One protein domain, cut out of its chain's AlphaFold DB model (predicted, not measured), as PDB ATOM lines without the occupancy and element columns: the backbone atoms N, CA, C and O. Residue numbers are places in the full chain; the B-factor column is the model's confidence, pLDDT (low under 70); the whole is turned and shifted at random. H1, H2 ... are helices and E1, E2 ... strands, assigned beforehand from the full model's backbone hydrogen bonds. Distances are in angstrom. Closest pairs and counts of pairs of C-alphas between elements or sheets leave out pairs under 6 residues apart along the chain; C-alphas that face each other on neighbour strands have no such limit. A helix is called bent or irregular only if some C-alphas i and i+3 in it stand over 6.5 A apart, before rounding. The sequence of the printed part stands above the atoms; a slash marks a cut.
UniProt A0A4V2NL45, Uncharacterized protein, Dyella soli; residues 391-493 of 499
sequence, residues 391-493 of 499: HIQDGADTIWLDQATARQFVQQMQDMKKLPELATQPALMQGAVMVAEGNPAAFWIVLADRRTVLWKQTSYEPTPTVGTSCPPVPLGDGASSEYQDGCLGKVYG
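What this domain is: This is residues 391 to 493 of the 499 residues of an uncharacterized protein of Dyella soli (UniProt A0A4V2NL45). A strongly twisted sheet of four strands has one helix, H1, crossing one face, while the other face is bare. Strand E1 runs near the edge strand E2, the small helix H2 sits off the sheet near the last residues of H1, and a long loop, residues 460 to 483, joins E4 to E5, its residues 469 to 470 paired with residues 485 to 486 of E5. The printed part has 103 residues with two named helices and five named strands, in the order E1 H1 H2 E2 E3 E4 E5; the sheet's order is E2 E3 E4 E5, all antiparallel. The class is mixed, helices and strands, with 48 residues in named elements, under half. The whole is compact, with a radius of gyration of the C-alphas of 12.8 A, and rounded, spanning 35 by 29 by 21 A.

How they stand to each other: Start at E1, residues 391 to 394, which pairs with no named strand; its closest C-alpha to E2, residues 433 to 437, is that of Ile 392, 5.0 A from that of Val 435. Next comes H1, residues 403 to 415, on the sheet of E2, E3 (residues 442 to 446), E4 (residues 452 to 459) and E5 (residues 484 to 492). Its height over the sheet is 9.8 A, and it runs across the strands, at 82 degrees to E4 on the local plane. It lies over E4 and only just over E5, where 3 of its C-alphas fall; its closest C-alphas to E5 are those of Met 413 and Gly 489, 7.0 A apart. With residues 410 to 414 alone H1 touches H2, residues 420 to 423, closest at the C-alphas of Gln 414 and Pro 420, 5.4 A. H2 is not on the sheet. From E2 on, the chain makes a meander, each strand the antiparallel neighbour of the one before, in three hairpins. Look for N 435 and O 444, 2.8 A, between E2 and E3; N 443 and O 456, 2.8 A, between E3 and E4; and N 454 and O 490, 2.9 A, between E4 and E5. In H1 every O i to N i+4 pair is within hydrogen-bond range; H2 is too short for such a pair.

Where its parts are: Find C-alpha 391 at (277.643, 223.397, 253.708), where E1 begins. H1 starts at C-alpha 403, (265.995, 223.862, 268.238), and runs 18.2 A. H2 is neither bent nor irregular, but only just: C-alphas 420 and 423 are 6.1 A apart. E2 measures 12.9 A, E3 13.2 A, E4 21.2 A, and E5 24.0 A, ending at C-alpha 492, (288.145, 229.011, 268.949).

The domain as a whole: The C-alphas farthest apart, of Ala 427 and Pro 462, are 36.4 A apart. The printed part has no cut, and its long link is E4 to E5, 24 residues. Residues 396 to 399, 459 to 469 and 471 to 485 have pLDDT under 70; the printed part's mean is 80.8.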
ATOM      1  N   HIS A 391     279.074 223.260 253.950       95.19
ATOM      2  CA  HIS A 391     277.643 223.397 253.708       95.19
ATOM      3  C   HIS A 391     276.904 223.922 254.932       95.19
ATOM      4  O   HIS A 391     277.066 223.409 256.036       95.19
ATOM      5  N   ILE A 392     276.053 224.917 254.712       95.50
ATOM      6  CA  ILE A 392     275.022 225.374 255.645       95.50
ATOM      7  C   ILE A 392     273.675 224.904 255.097       95.50
ATOM      8  O   ILE A 392     273.444 224.979 253.888       95.50
ATOM      9  N   GLN A 393     272.781 224.452 255.970       92.19
ATOM     10  CA  GLN A 393     271.410 224.107 255.600       92.19
ATOM     11  C   GLN A 393     270.412 225.001 256.335       92.19
ATOM     12  O   GLN A 393     270.489 225.133 257.557       92.19
ATOM     13  N   ASP A 394     269.481 225.597 255.587       89.75
ATOM     14  CA  ASP A 394     268.401 226.450 256.097       89.75
ATOM     15  C   ASP A 394     267.051 225.932 255.582       89.75
ATOM     16  O   ASP A 394     266.690 226.125 254.418       89.75
ATOM     17  N   GLY A 395     266.309 225.223 256.432       76.06
ATOM     18  CA  GLY A 395     264.974 224.729 256.084       76.06
ATOM     19  C   GLY A 395     264.920 223.540 255.108       76.06
ATOM     20  O   GLY A 395     263.830 223.222 254.639       76.06
ATOM     21  N   ALA A 396     266.027 222.827 254.842       69.00
ATOM     22  CA  ALA A 396     266.063 221.532 254.122       69.00
ATOM     23  C   ALA A 396     266.048 220.267 255.024       69.00
ATOM     24  O   ALA A 396     266.812 220.254 255.969       69.00
ATOM     25  N   ASP A 397     265.278 219.200 254.723       62.03
ATOM     26  CA  ASP A 397     264.968 218.011 255.590       62.03
ATOM     27  C   ASP A 397     266.159 217.187 256.162       62.03
ATOM     28  O   ASP A 397     265.990 216.090 256.691       62.03
ATOM     29  N   THR A 398     267.383 217.676 256.034       63.66
ATOM     30  CA  THR A 398     268.638 217.060 256.458       63.66
ATOM     31  C   THR A 398     269.253 217.800 257.666       63.66
ATOM     32  O   THR A 398     268.569 218.516 258.391       63.66
ATOM     33  N   ILE A 399     270.535 217.550 257.961       67.12
ATOM     34  CA  ILE A 399     271.248 218.040 259.153       67.12
ATOM     35  C   ILE A 399     271.372 219.580 259.146       67.12
ATOM     36  O   ILE A 399     272.258 220.135 258.491       67.12
ATOM     37  N   TRP A 400     270.537 220.272 259.929       80.31
ATOM     38  CA  TRP A 400     270.578 221.731 260.143       80.31
ATOM     39  C   TRP A 400     270.673 222.099 261.636       80.31
ATOM     40  O   TRP A 400     270.570 221.243 262.514       80.31
ATOM     41  N   LEU A 401     270.847 223.385 261.960       87.56
ATOM     42  CA  LEU A 401     270.843 223.865 263.349       87.56
ATOM     43  C   LEU A 401     269.435 224.301 263.782       87.56
ATOM     44  O   LEU A 401     269.151 225.492 263.891       87.56
ATOM     45  N   ASP A 402     268.547 223.344 264.036       87.56
ATOM     46  CA  ASP A 402     267.243 223.633 264.645       87.56
ATOM     47  C   ASP A 402     267.306 223.679 266.172       87.56
ATOM     48  O   ASP A 402     268.351 223.532 266.804       87.56
ATOM     49  N   GLN A 403     266.142 223.857 266.793       87.81
ATOM     50  CA  GLN A 403     265.995 223.862 268.238       87.81
ATOM     51  C   GLN A 403     266.409 222.534 268.897       87.81
ATOM     52  O   GLN A 403     266.837 222.542 270.052       87.81
ATOM     53  N   ALA A 404     266.255 221.382 268.236       87.69
ATOM     54  CA  ALA A 404     266.672 220.098 268.804       87.69
ATOM     55  C   ALA A 404     268.202 219.978 268.789       87.69
ATOM     56  O   ALA A 404     268.814 219.742 269.834       87.69
ATOM     57  N   THR A 405     268.809 220.258 267.641       88.31
ATOM     58  CA  THR A 405     270.257 220.234 267.419       88.31
ATOM     59  C   THR A 405     270.970 221.276 268.276       88.31
ATOM     60  O   THR A 405     271.956 220.958 268.939       88.31
ATOM     61  N   ALA A 406     270.432 222.497 268.366       91.44
ATOM     62  CA  ALA A 406     270.962 223.546 269.232       91.44
ATOM     63  C   ALA A 406     270.909 223.145 270.715       91.44
ATOM     64  O   ALA A 406     271.887 223.344 271.433       91.44
ATOM     65  N   ARG A 407     269.811 222.531 271.182       91.06
ATOM     66  CA  ARG A 407     269.720 222.024 272.565       91.06
ATOM     67  C   ARG A 407     270.752 220.937 272.840       91.06
ATOM     68  O   ARG A 407     271.396 220.978 273.885       91.06
ATOM     69  N   GLN A 408     270.936 219.996 271.913       90.56
ATOM     70  CA  GLN A 408     271.952 218.957 272.063       90.56
ATOM     71  C   GLN A 408     273.365 219.542 272.077       90.56
ATOM     72  O   GLN A 408     274.173 219.136 272.909       90.56
ATOM     73  N   PHE A 409     273.663 220.497 271.194       92.50
ATOM     74  CA  PHE A 409     274.944 221.199 271.192       92.50
ATOM     75  C   PHE A 409     275.212 221.864 272.548       92.50
ATOM     76  O   PHE A 409     276.254 221.609 273.149       92.50
ATOM     77  N   VAL A 410     274.256 222.643 273.068       93.94
ATOM     78  CA  VAL A 410     274.387 223.314 274.373       93.94
ATOM     79  C   VAL A 410     274.604 222.298 275.497       93.94
ATOM     80  O   VAL A 410     275.546 222.460 276.270       93.94
ATOM     81  N   GLN A 411     273.802 221.230 275.551       91.38
ATOM     82  CA  GLN A 411     273.955 220.175 276.558       91.38
ATOM     83  C   GLN A 411     275.351 219.542 276.505       91.38
ATOM     84  O   GLN A 411     276.014 219.400 277.527       91.38
ATOM     85  N   GLN A 412     275.845 219.220 275.310       90.38
ATOM     86  CA  GLN A 412     277.161 218.600 275.156       90.38
ATOM     87  C   GLN A 412     278.308 219.556 275.497       90.38
ATOM     88  O   GLN A 412     279.320 219.115 276.042       90.38
ATOM     89  N   MET A 413     278.167 220.855 275.221       91.38
ATOM     90  CA  MET A 413     279.133 221.858 275.678       91.38
ATOM     91  C   MET A 413     279.196 221.886 277.213       91.38
ATOM     92  O   MET A 413     280.289 221.819 277.781       91.38
ATOM     93  N   GLN A 414     278.039 221.864 277.886       90.44
ATOM     94  CA  GLN A 414     277.970 221.788 279.349       90.44
ATOM     95  C   GLN A 414     278.615 220.511 279.900       90.44
ATOM     96  O   GLN A 414     279.428 220.595 280.824       90.44
ATOM     97  N   ASP A 415     278.305 219.349 279.319       87.06
ATOM     98  CA  ASP A 415     278.848 218.054 279.749       87.06
ATOM     99  C   ASP A 415     280.378 218.009 279.599       87.06
ATOM    100  O   ASP A 415     281.090 217.517 280.479       87.06
ATOM    101  N   MET A 416     280.901 218.604 278.521       86.12
ATOM    102  CA  MET A 416     282.340 218.766 278.283       86.12
ATOM    103  C   MET A 416     282.973 219.913 279.085       86.12
ATOM    104  O   MET A 416     284.183 220.126 278.994       86.12
ATOM    105  N   LYS A 417     282.185 220.647 279.883       90.38
ATOM    106  CA  LYS A 417     282.611 221.829 280.655       90.38
ATOM    107  C   LYS A 417     283.261 222.911 279.782       90.38
ATOM    108  O   LYS A 417     284.161 223.623 280.227       90.38
ATOM    109  N   LYS A 418     282.800 223.037 278.537       89.81
ATOM    110  CA  LYS A 418     283.182 224.083 277.583       89.81
ATOM    111  C   LYS A 418     281.999 225.036 277.416       89.81
ATOM    112  O   LYS A 418     280.860 224.595 277.386       89.81
ATOM    113  N   LEU A 419     282.257 226.339 277.319       92.06
ATOM    114  CA  LEU A 419     281.220 227.359 277.088       92.06
ATOM    115  C   LEU A 419     279.986 227.255 278.024       92.06
ATOM    116  O   LEU A 419     278.847 227.240 277.539       92.06
ATOM    117  N   PRO A 420     280.162 227.160 279.359       90.50
ATOM    118  CA  PRO A 420     279.046 227.007 280.300       90.50
ATOM    119  C   PRO A 420     278.002 228.134 280.205       90.50
ATOM    120  O   PRO A 420     276.834 227.935 280.544       90.50
ATOM    121  N   GLU A 421     278.396 229.310 279.716       94.00
ATOM    122  CA  GLU A 421     277.526 230.461 279.496       94.00
ATOM    123  C   GLU A 421     276.442 230.240 278.431       94.00
ATOM    124  O   GLU A 421     275.432 230.938 278.465       94.00
ATOM    125  N   LEU A 422     276.573 229.254 277.532       93.38
ATOM    126  CA  LEU A 422     275.529 228.949 276.538       93.38
ATOM    127  C   LEU A 422     274.188 228.575 277.186       93.38
ATOM    128  O   LEU A 422     273.128 228.815 276.613       93.38
ATOM    129  N   ALA A 423     274.235 228.021 278.397       89.31
ATOM    130  CA  ALA A 423     273.056 227.646 279.167       89.31
ATOM    131  C   ALA A 423     272.313 228.845 279.764       89.31
ATOM    132  O   ALA A 423     271.107 228.785 279.994       89.31
ATOM    133  N   THR A 424     273.040 229.924 280.055       91.81
ATOM    134  CA  THR A 424     272.516 231.108 280.747       91.81
ATOM    135  C   THR A 424     272.359 232.309 279.816       91.81
ATOM    136  O   THR A 424     271.676 233.267 280.174       91.81
ATOM    137  N   GLN A 425     272.935 232.255 278.612       94.44
ATOM    138  CA  GLN A 425     272.916 233.319 277.607       94.44
ATOM    139  C   GLN A 425     272.401 232.791 276.254       94.44
ATOM    140  O   GLN A 425     273.176 232.645 275.305       94.44
ATOM    141  N   PRO A 426     271.084 232.542 276.109       91.12
ATOM    142  CA  PRO A 426     270.510 231.992 274.875       91.12
ATOM    143  C   PRO A 426     270.745 232.874 273.637       91.12
ATOM    144  O   PRO A 426     270.742 232.372 272.514       91.12
ATOM    145  N   ALA A 427     271.012 234.172 273.829       93.81
ATOM    146  CA  ALA A 427     271.370 235.101 272.758       93.81
ATOM    147  C   ALA A 427     272.629 234.679 271.975       93.81
ATOM    148  O   ALA A 427     272.744 235.013 270.802       93.81
ATOM    149  N   LEU A 428     273.544 233.904 272.575       93.81
ATOM    150  CA  LEU A 428     274.733 233.381 271.885       93.81
ATOM    151  C   LEU A 428     274.388 232.357 270.792       93.81
ATOM    152  O   LEU A 428     275.117 232.235 269.807       93.81
ATOM    153  N   MET A 429     273.269 231.646 270.957       94.69
ATOM    154  CA  MET A 429     272.747 230.694 269.972       94.69
ATOM    155  C   MET A 429     271.778 231.344 268.979       94.69
ATOM    156  O   MET A 429     271.492 230.765 267.931       94.69
ATOM    157  N   GLN A 430     271.268 232.541 269.276       91.75
ATOM    158  CA  GLN A 430     270.329 233.235 268.403       91.75
ATOM    159  C   GLN A 430     271.039 233.707 267.129       91.75
ATOM    160  O   GLN A 430     271.812 234.660 267.142       91.75
ATOM    161  N   GLY A 431     270.757 233.037 266.011       89.56
ATOM    162  CA  GLY A 431     271.415 233.308 264.732       89.56
ATOM    163  C   GLY A 431     272.785 232.647 264.577       89.56
ATOM    164  O   GLY A 431     273.481 232.966 263.618       89.56
ATOM    165  N   ALA A 432     273.162 231.731 265.479       96.25
ATOM    166  CA  ALA A 432     274.306 230.851 265.262       96.25
ATOM    167  C   ALA A 432     274.107 230.010 263.990       96.25
ATOM    168  O   ALA A 432     272.976 229.738 263.580       96.25
ATOM    169  N   VAL A 433     275.208 229.585 263.375       96.44
ATOM    170  CA  VAL A 433     275.185 228.749 262.168       96.44
ATOM    171  C   VAL A 433     275.960 227.467 262.374       96.44
ATOM    172  O   VAL A 433     277.024 227.472 262.991       96.44
ATOM    173  N   MET A 434     275.439 226.380 261.813       95.88
ATOM    174  CA  MET A 434     276.168 225.127 261.684       95.88
ATOM    175  C   MET A 434     276.698 224.976 260.262       95.88
ATOM    176  O   MET A 434     275.966 225.204 259.299       95.88
ATOM    177  N   VAL A 435     277.963 224.585 260.146       96.25
ATOM    178  CA  VAL A 435     278.655 224.341 258.882       96.25
ATOM    179  C   VAL A 435     279.167 222.903 258.881       96.25
ATOM    180  O   VAL A 435     279.943 222.522 259.755       96.25
ATOM    181  N   ALA A 436     278.742 222.108 257.904       94.00
ATOM    182  CA  ALA A 436     279.239 220.758 257.666       94.00
ATOM    183  C   ALA A 436     280.426 220.793 256.688       94.00
ATOM    184  O   ALA A 436     280.286 221.275 255.567       94.00
ATOM    185  N   GLU A 437     281.587 220.293 257.105       92.94
ATOM    186  CA  GLU A 437     282.805 220.147 256.298       92.94
ATOM    187  C   GLU A 437     282.901 218.724 255.740       92.94
ATOM    188  O   GLU A 437     283.095 217.777 256.500       92.94
ATOM    189  N   GLY A 438     282.850 218.582 254.414       87.12
ATOM    190  CA  GLY A 438     283.120 217.321 253.722       87.12
ATOM    191  C   GLY A 438     282.067 216.223 253.922       87.12
ATOM    192  O   GLY A 438     280.934 216.473 254.327       87.12
ATOM    193  N   ASN A 439     282.449 214.994 253.567       79.12
ATOM    194  CA  ASN A 439     281.650 213.780 253.729       79.12
ATOM    195  C   ASN A 439     282.617 212.588 253.948       79.12
ATOM    196  O   ASN A 439     283.370 212.280 253.020       79.12
ATOM    197  N   PRO A 440     282.682 211.972 255.146       75.44
ATOM    198  CA  PRO A 440     281.784 212.171 256.279       75.44
ATOM    199  C   PRO A 440     282.021 213.541 256.932       75.44
ATOM    200  O   PRO A 440     283.138 214.062 256.917       75.44
ATOM    201  N   ALA A 441     280.954 214.157 257.433       85.81
ATOM    202  CA  ALA A 441     280.987 215.559 257.823       85.81
ATOM    203  C   ALA A 441     281.721 215.793 259.154       85.81
ATOM    204  O   ALA A 441     281.515 215.075 260.135       85.81
ATOM    205  N   ALA A 442     282.519 216.857 259.218       89.69
ATOM    206  CA  ALA A 442     282.861 217.516 260.476       89.69
ATOM    207  C   ALA A 442     281.937 218.725 260.692       89.69
ATOM    208  O   ALA A 442     281.746 219.534 259.786       89.69
ATOM    209  N   PHE A 443     281.356 218.855 261.883       93.06
ATOM    210  CA  PHE A 443     280.376 219.896 262.190       93.06
ATOM    211  C   PHE A 443     281.008 221.041 262.972       93.06
ATOM    212  O   PHE A 443     281.516 220.861 264.082       93.06
ATOM    213  N   TRP A 444     280.910 222.234 262.404       96.31
ATOM    214  CA  TRP A 444     281.346 223.486 263.000       96.31
ATOM    215  C   TRP A 444     280.133 224.308 263.426       96.31
ATOM    216  O   TRP A 444     279.175 224.407 262.666       96.31
ATOM    217  N   ILE A 445     280.177 224.936 264.598       97.31
ATOM    218  CA  ILE A 445     279.177 225.910 265.051       97.31
ATOM    219  C   ILE A 445     279.847 227.276 265.158       97.31
ATOM    220  O   ILE A 445     280.815 227.420 265.901       97.31
ATOM    221  N   VAL A 446     279.333 228.281 264.453       98.00
ATOM    222  CA  VAL A 446     279.743 229.679 264.635       98.00
ATOM    223  C   VAL A 446     278.649 230.395 265.417       98.00
ATOM    224  O   VAL A 446     277.508 230.489 264.958       98.00
ATOM    225  N   LEU A 447     278.991 230.857 266.616       97.81
ATOM    226  CA  LEU A 447     278.080 231.528 267.541       97.81
ATOM    227  C   LEU A 447     277.808 232.973 267.114       97.81
ATOM    228  O   LEU A 447     278.561 233.560 266.337       97.81
ATOM    229  N   ALA A 448     276.763 233.581 267.679       95.94
ATOM    230  CA  ALA A 448     276.403 234.974 267.397       95.94
ATOM    231  C   ALA A 448     277.521 235.978 267.753       95.94
ATOM    232  O   ALA A 448     277.656 237.021 267.112       95.94
ATOM    233  N   ASP A 449     278.360 235.648 268.741       95.75
ATOM    234  CA  ASP A 449     279.530 236.437 269.146       95.75
ATOM    235  C   ASP A 449     280.801 236.134 268.327       95.75
ATOM    236  O   ASP A 449     281.871 236.664 268.630       95.75
ATOM    237  N   ARG A 450     280.671 235.329 267.262       96.69
ATOM    238  CA  ARG A 450     281.718 234.919 266.308       96.69
ATOM    239  C   ARG A 450     282.759 233.938 266.838       96.69
ATOM    240  O   ARG A 450     283.689 233.598 266.105       96.69
ATOM    241  N   ARG A 451     282.615 233.425 268.063       97.12
ATOM    242  CA  ARG A 451     283.388 232.244 268.471       97.12
ATOM    243  C   ARG A 451     282.961 231.040 267.644       97.12
ATOM    244  O   ARG A 451     281.808 230.926 267.229       97.12
ATOM    245  N   THR A 452     283.908 230.150 267.385       97.81
ATOM    246  CA  THR A 452     283.691 228.977 266.532       97.81
ATOM    247  C   THR A 452     283.998 227.712 267.303       97.81
ATOM    248  O   THR A 452     284.981 227.658 268.031       97.81
ATOM    249  N   VAL A 453     283.182 226.680 267.139       96.88
ATOM    250  CA  VAL A 453     283.370 225.389 267.793       96.88
ATOM    251  C   VAL A 453     283.441 224.306 266.734       96.88
ATOM    252  O   VAL A 453     282.492 224.135 265.976       96.88
ATOM    253  N   LEU A 454     284.533 223.547 266.699       94.06
ATOM    254  CA  LEU A 454     284.550 222.257 266.015       94.06
ATOM    255  C   LEU A 454     283.892 221.246 266.954       94.06
ATOM    256  O   LEU A 454     284.490 220.807 267.938       94.06
ATOM    257  N   TRP A 455     282.620 220.958 266.694       92.44
ATOM    258  CA  TRP A 455     281.741 220.259 267.621       92.44
ATOM    259  C   TRP A 455     281.948 218.746 267.566       92.44
ATOM    260  O   TRP A 455     282.294 218.137 268.583       92.44
ATOM    261  N   LYS A 456     281.765 218.154 266.382       87.75
ATOM    262  CA  LYS A 456     281.777 216.704 266.157       87.75
ATOM    263  C   LYS A 456     282.369 216.349 264.804       87.75
ATOM    264  O   LYS A 456     282.407 217.186 263.904       87.75
ATOM    265  N   GLN A 457     282.753 215.089 264.655       83.94
ATOM    266  CA  GLN A 457     283.108 214.498 263.373       83.94
ATOM    267  C   GLN A 457     282.424 213.146 263.212       83.94
ATOM    268  O   GLN A 457     282.561 212.272 264.068       83.94
ATOM    269  N   THR A 458     281.722 212.982 262.098       79.62
ATOM    270  CA  THR A 458     281.151 211.701 261.701       79.62
ATOM    271  C   THR A 458     282.255 210.781 261.187       79.62
ATOM    272  O   THR A 458     283.130 211.201 260.427       79.62
ATOM    273  N   SER A 459     282.214 209.516 261.603       66.44
ATOM    274  CA  SER A 459     283.141 208.473 261.164       66.44
ATOM    275  C   SER A 459     282.381 207.348 260.466       66.44
ATOM    276  O   SER A 459     281.372 206.861 260.976       66.44
ATOM    277  N   TYR A 460     282.894 206.901 259.317       59.41
ATOM    278  CA  TYR A 460     282.448 205.654 258.687       59.41
ATOM    279  C   TYR A 460     282.983 204.414 259.412       59.41
ATOM    280  O   TYR A 460     282.428 203.327 259.270       59.41
ATOM    281  N   GLU A 461     284.053 204.559 260.198       56.25
ATOM    282  CA  GLU A 461     284.601 203.462 260.984       56.25
ATOM    283  C   GLU A 461     283.823 203.292 262.301       56.25
ATOM    284  O   GLU A 461     283.557 204.289 262.981       56.25
ATOM    285  N   PRO A 462     283.513 202.042 262.710       47.81
ATOM    286  CA  PRO A 462     282.735 201.720 263.912       47.81
ATOM    287  C   PRO A 462     283.449 202.049 265.232       47.81
ATOM    288  O   PRO A 462     282.883 201.833 266.301       47.81
ATOM    289  N   THR A 463     284.684 202.549 265.159       49.38
ATOM    290  CA  THR A 463     285.401 203.134 266.289       49.38
ATOM    291  C   THR A 463     285.904 204.500 265.835       49.38
ATOM    292  O   THR A 463     286.784 204.538 264.974       49.38
ATOM    293  N   PRO A 464     285.386 205.625 266.350       49.81
ATOM    294  CA  PRO A 464     285.967 206.916 266.028       49.81
ATOM    295  C   PRO A 464     287.422 206.918 266.509       49.81
ATOM    296  O   PRO A 464     287.707 206.728 267.689       49.81
ATOM    297  N   THR A 465     288.361 207.157 265.595       49.25
ATOM    298  CA  THR A 465     289.777 207.411 265.918       49.25
ATOM    299  C   THR A 465     289.963 208.713 266.711       49.25
ATOM    300  O   THR A 465     291.067 209.013 267.164       49.25
ATOM    301  N   VAL A 466     288.884 209.480 266.913       50.06
ATOM    302  CA  VAL A 466     288.880 210.794 267.544       50.06
ATOM    303  C   VAL A 466     287.930 210.815 268.751       50.06
ATOM    304  O   VAL A 466     286.724 210.990 268.611       50.06
ATOM    305  N   GLY A 467     288.494 210.664 269.954       54.34
ATOM    306  CA  GLY A 467     287.838 210.997 271.226       54.34
ATOM    307  C   GLY A 467     286.714 210.067 271.709       54.34
ATOM    308  O   GLY A 467     286.551 208.936 271.256       54.34
ATOM    309  N   THR A 468     285.963 210.551 272.705       60.97
ATOM    310  CA  THR A 468     284.802 209.867 273.294       60.97
ATOM    311  C   THR A 468     283.648 209.856 272.289       60.97
ATOM    312  O   THR A 468     283.288 210.902 271.746       60.97
ATOM    313  N   SER A 469     283.054 208.681 272.059       64.75
ATOM    314  CA  SER A 469     281.832 208.540 271.260       64.75
ATOM    315  C   SER A 469     280.719 209.430 271.819       64.75
ATOM    316  O   SER A 469     280.537 209.514 273.037       64.75
ATOM    317  N   CYS A 470     279.982 210.091 270.932       70.69
ATOM    318  CA  CYS A 470     278.888 210.980 271.283       70.69
ATOM    319  C   CYS A 470     277.606 210.642 270.521       70.69
ATOM    320  O   CYS A 470     277.670 210.080 269.428       70.69
ATOM    321  N   PRO A 471     276.431 211.022 271.067       69.88
ATOM    322  CA  PRO A 471     275.173 210.866 270.355       69.88
ATOM    323  C   PRO A 471     275.235 211.528 268.970       69.88
ATOM    324  O   PRO A 471     275.757 212.652 268.888       69.88
ATOM    325  N   PRO A 472     274.689 210.878 267.927       65.38
ATOM    326  CA  PRO A 472     274.681 211.405 266.568       65.38
ATOM    327  C   PRO A 472     273.997 212.776 266.488       65.38
ATOM    328  O   PRO A 472     273.224 213.152 267.381       65.38
ATOM    329  N   VAL A 473     274.295 213.555 265.448       61.34
ATOM    330  CA  VAL A 473     273.503 214.754 265.133       61.34
ATOM    331  C   VAL A 473     272.073 214.323 264.757       61.34
ATOM    332  O   VAL A 473     271.918 213.408 263.942       61.34
ATOM    333  N   PRO A 474     271.021 214.930 265.338       60.69
ATOM    334  CA  PRO A 474     269.652 214.632 264.954       60.69
ATOM    335  C   PRO A 474     269.441 215.048 263.498       60.69
ATOM    336  O   PRO A 474     269.840 216.133 263.080       60.69
ATOM    337  N   LEU A 475     268.817 214.172 262.729       58.09
ATOM    338  CA  LEU A 475     268.246 214.482 261.428       58.09
ATOM    339  C   LEU A 475     266.860 215.111 261.645       58.09
ATOM    340  O   LEU A 475     266.237 214.916 262.699       58.09
ATOM    341  N   GLY A 476     266.358 215.838 260.642       50.00
ATOM    342  CA  GLY A 476     264.959 216.266 260.611       50.00
ATOM    343  C   GLY A 476     264.014 215.099 260.940       50.00
ATOM    344  O   GLY A 476     264.304 213.942 260.633       50.00
ATOM    345  N   ASP A 477     262.922 215.395 261.643       42.88
ATOM    346  CA  ASP A 477     261.928 214.433 262.154       42.88
ATOM    347  C   ASP A 477     262.412 213.449 263.240       42.88
ATOM    348  O   ASP A 477     261.701 212.509 263.600       42.88
ATOM    349  N   GLY A 478     263.586 213.681 263.840       45.53
ATOM    350  CA  GLY A 478     264.065 212.905 264.991       45.53
ATOM    351  C   GLY A 478     264.720 211.571 264.632       45.53
ATOM    352  O   GLY A 478     265.017 210.779 265.530       45.53
ATOM    353  N   ALA A 479     264.983 211.328 263.346       42.41
ATOM    354  CA  ALA A 479     265.935 210.308 262.931       42.41
ATOM    355  C   ALA A 479     267.363 210.723 263.340       42.41
ATOM    356  O   ALA A 479     267.631 211.882 263.641       42.41
ATOM    357  N   SER A 480     268.298 209.784 263.372       53.62
ATOM    358  CA  SER A 480     269.715 210.064 263.609       53.62
ATOM    359  C   SER A 480     270.547 209.438 262.504       53.62
ATOM    360  O   SER A 480     270.121 208.438 261.925       53.62
ATOM    361  N   SER A 481     271.733 209.980 262.215       56.03
ATOM    362  CA  SER A 481     272.656 209.285 261.315       56.03
ATOM    363  C   SER A 481     272.961 207.880 261.845       56.03
ATOM    364  O   SER A 481     273.145 207.697 263.047       56.03
ATOM    365  N   GLU A 482     273.061 206.896 260.951       54.19
ATOM    366  CA  GLU A 482     273.524 205.538 261.292       54.19
ATOM    367  C   GLU A 482     275.021 205.504 261.653       54.19
ATOM    368  O   GLU A 482     275.528 204.524 262.195       54.19
ATOM    369  N   TYR A 483     275.734 206.594 261.364       58.44
ATOM    370  CA  TYR A 483     277.156 206.758 261.629       58.44
ATOM    371  C   TYR A 483     277.427 207.193 263.071       58.44
ATOM    372  O   TYR A 483     276.662 207.957 263.663       58.44
ATOM    373  N   GLN A 484     278.548 206.723 263.625       64.62
ATOM    374  CA  GLN A 484     279.014 207.151 264.941       64.62
ATOM    375  C   GLN A 484     279.705 208.515 264.848       64.62
ATOM    376  O   GLN A 484     280.547 208.738 263.975       64.62
ATOM    377  N   ASP A 485     279.400 209.395 265.802       68.94
ATOM    378  CA  ASP A 485     280.046 210.698 265.928       68.94
ATOM    379  C   ASP A 485     281.105 210.683 267.041       68.94
ATOM    380  O   ASP A 485     280.852 210.252 268.172       68.94
ATOM    381  N   GLY A 486     282.293 211.208 266.737       75.00
ATOM    382  CA  GLY A 486     283.301 211.568 267.733       75.00
ATOM    383  C   GLY A 486     283.089 213.001 268.221       75.00
ATOM    384  O   GLY A 486     282.985 213.924 267.407       75.00
ATOM    385  N   CYS A 487     283.026 213.215 269.540       76.50
ATOM    386  CA  CYS A 487     283.015 214.569 270.101       76.50
ATOM    387  C   CYS A 487     284.408 215.194 270.056       76.50
ATOM    388  O   CYS A 487     285.376 214.609 270.542       76.50
ATOM    389  N   LEU A 488     284.485 216.421 269.539       81.62
ATOM    390  CA  LEU A 488     285.727 217.190 269.475       81.62
ATOM    391  C   LEU A 488     285.720 218.337 270.485       81.62
ATOM    392  O   LEU A 488     286.660 218.470 271.263       81.62
ATOM    393  N   GLY A 489     284.659 219.150 270.487       82.62
ATOM    394  CA  GLY A 489     284.473 220.239 271.451       82.62
ATOM    395  C   GLY A 489     285.592 221.290 271.464       82.62
ATOM    396  O   GLY A 489     285.806 221.931 272.496       82.62
ATOM    397  N   LYS A 490     286.323 221.470 270.354       90.00
ATOM    398  CA  LYS A 490     287.397 222.473 270.267       90.00
ATOM    399  C   LYS A 490     286.798 223.850 270.049       90.00
ATOM    400  O   LYS A 490     286.052 224.043 269.089       90.00
ATOM    401  N   VAL A 491     287.131 224.791 270.922       94.75
ATOM    402  CA  VAL A 491     286.577 226.148 270.919       94.75
ATOM    403  C   VAL A 491     287.646 227.114 270.440       94.75
ATOM    404  O   VAL A 491     288.757 227.101 270.952       94.75
ATOM    405  N   TYR A 492     287.287 227.975 269.500       96.69
ATOM    406  CA  TYR A 492     288.145 229.011 268.949       96.69
ATOM    407  C   TYR A 492     287.559 230.389 269.255       96.69
ATOM    408  O   TYR A 492     286.354 230.628 269.081       96.69
ATOM    409  N   GLY A 493     288.425 231.294 269.704       94.75
ATOM    410  CA  GLY A 493     288.128 232.703 269.903       94.75
ATOM    411  C   GLY A 493     287.814 233.429 268.593       94.75
ATOM    412  O   GLY A 493     287.933 232.886 267.494       94.75
TER     413      GLY A 493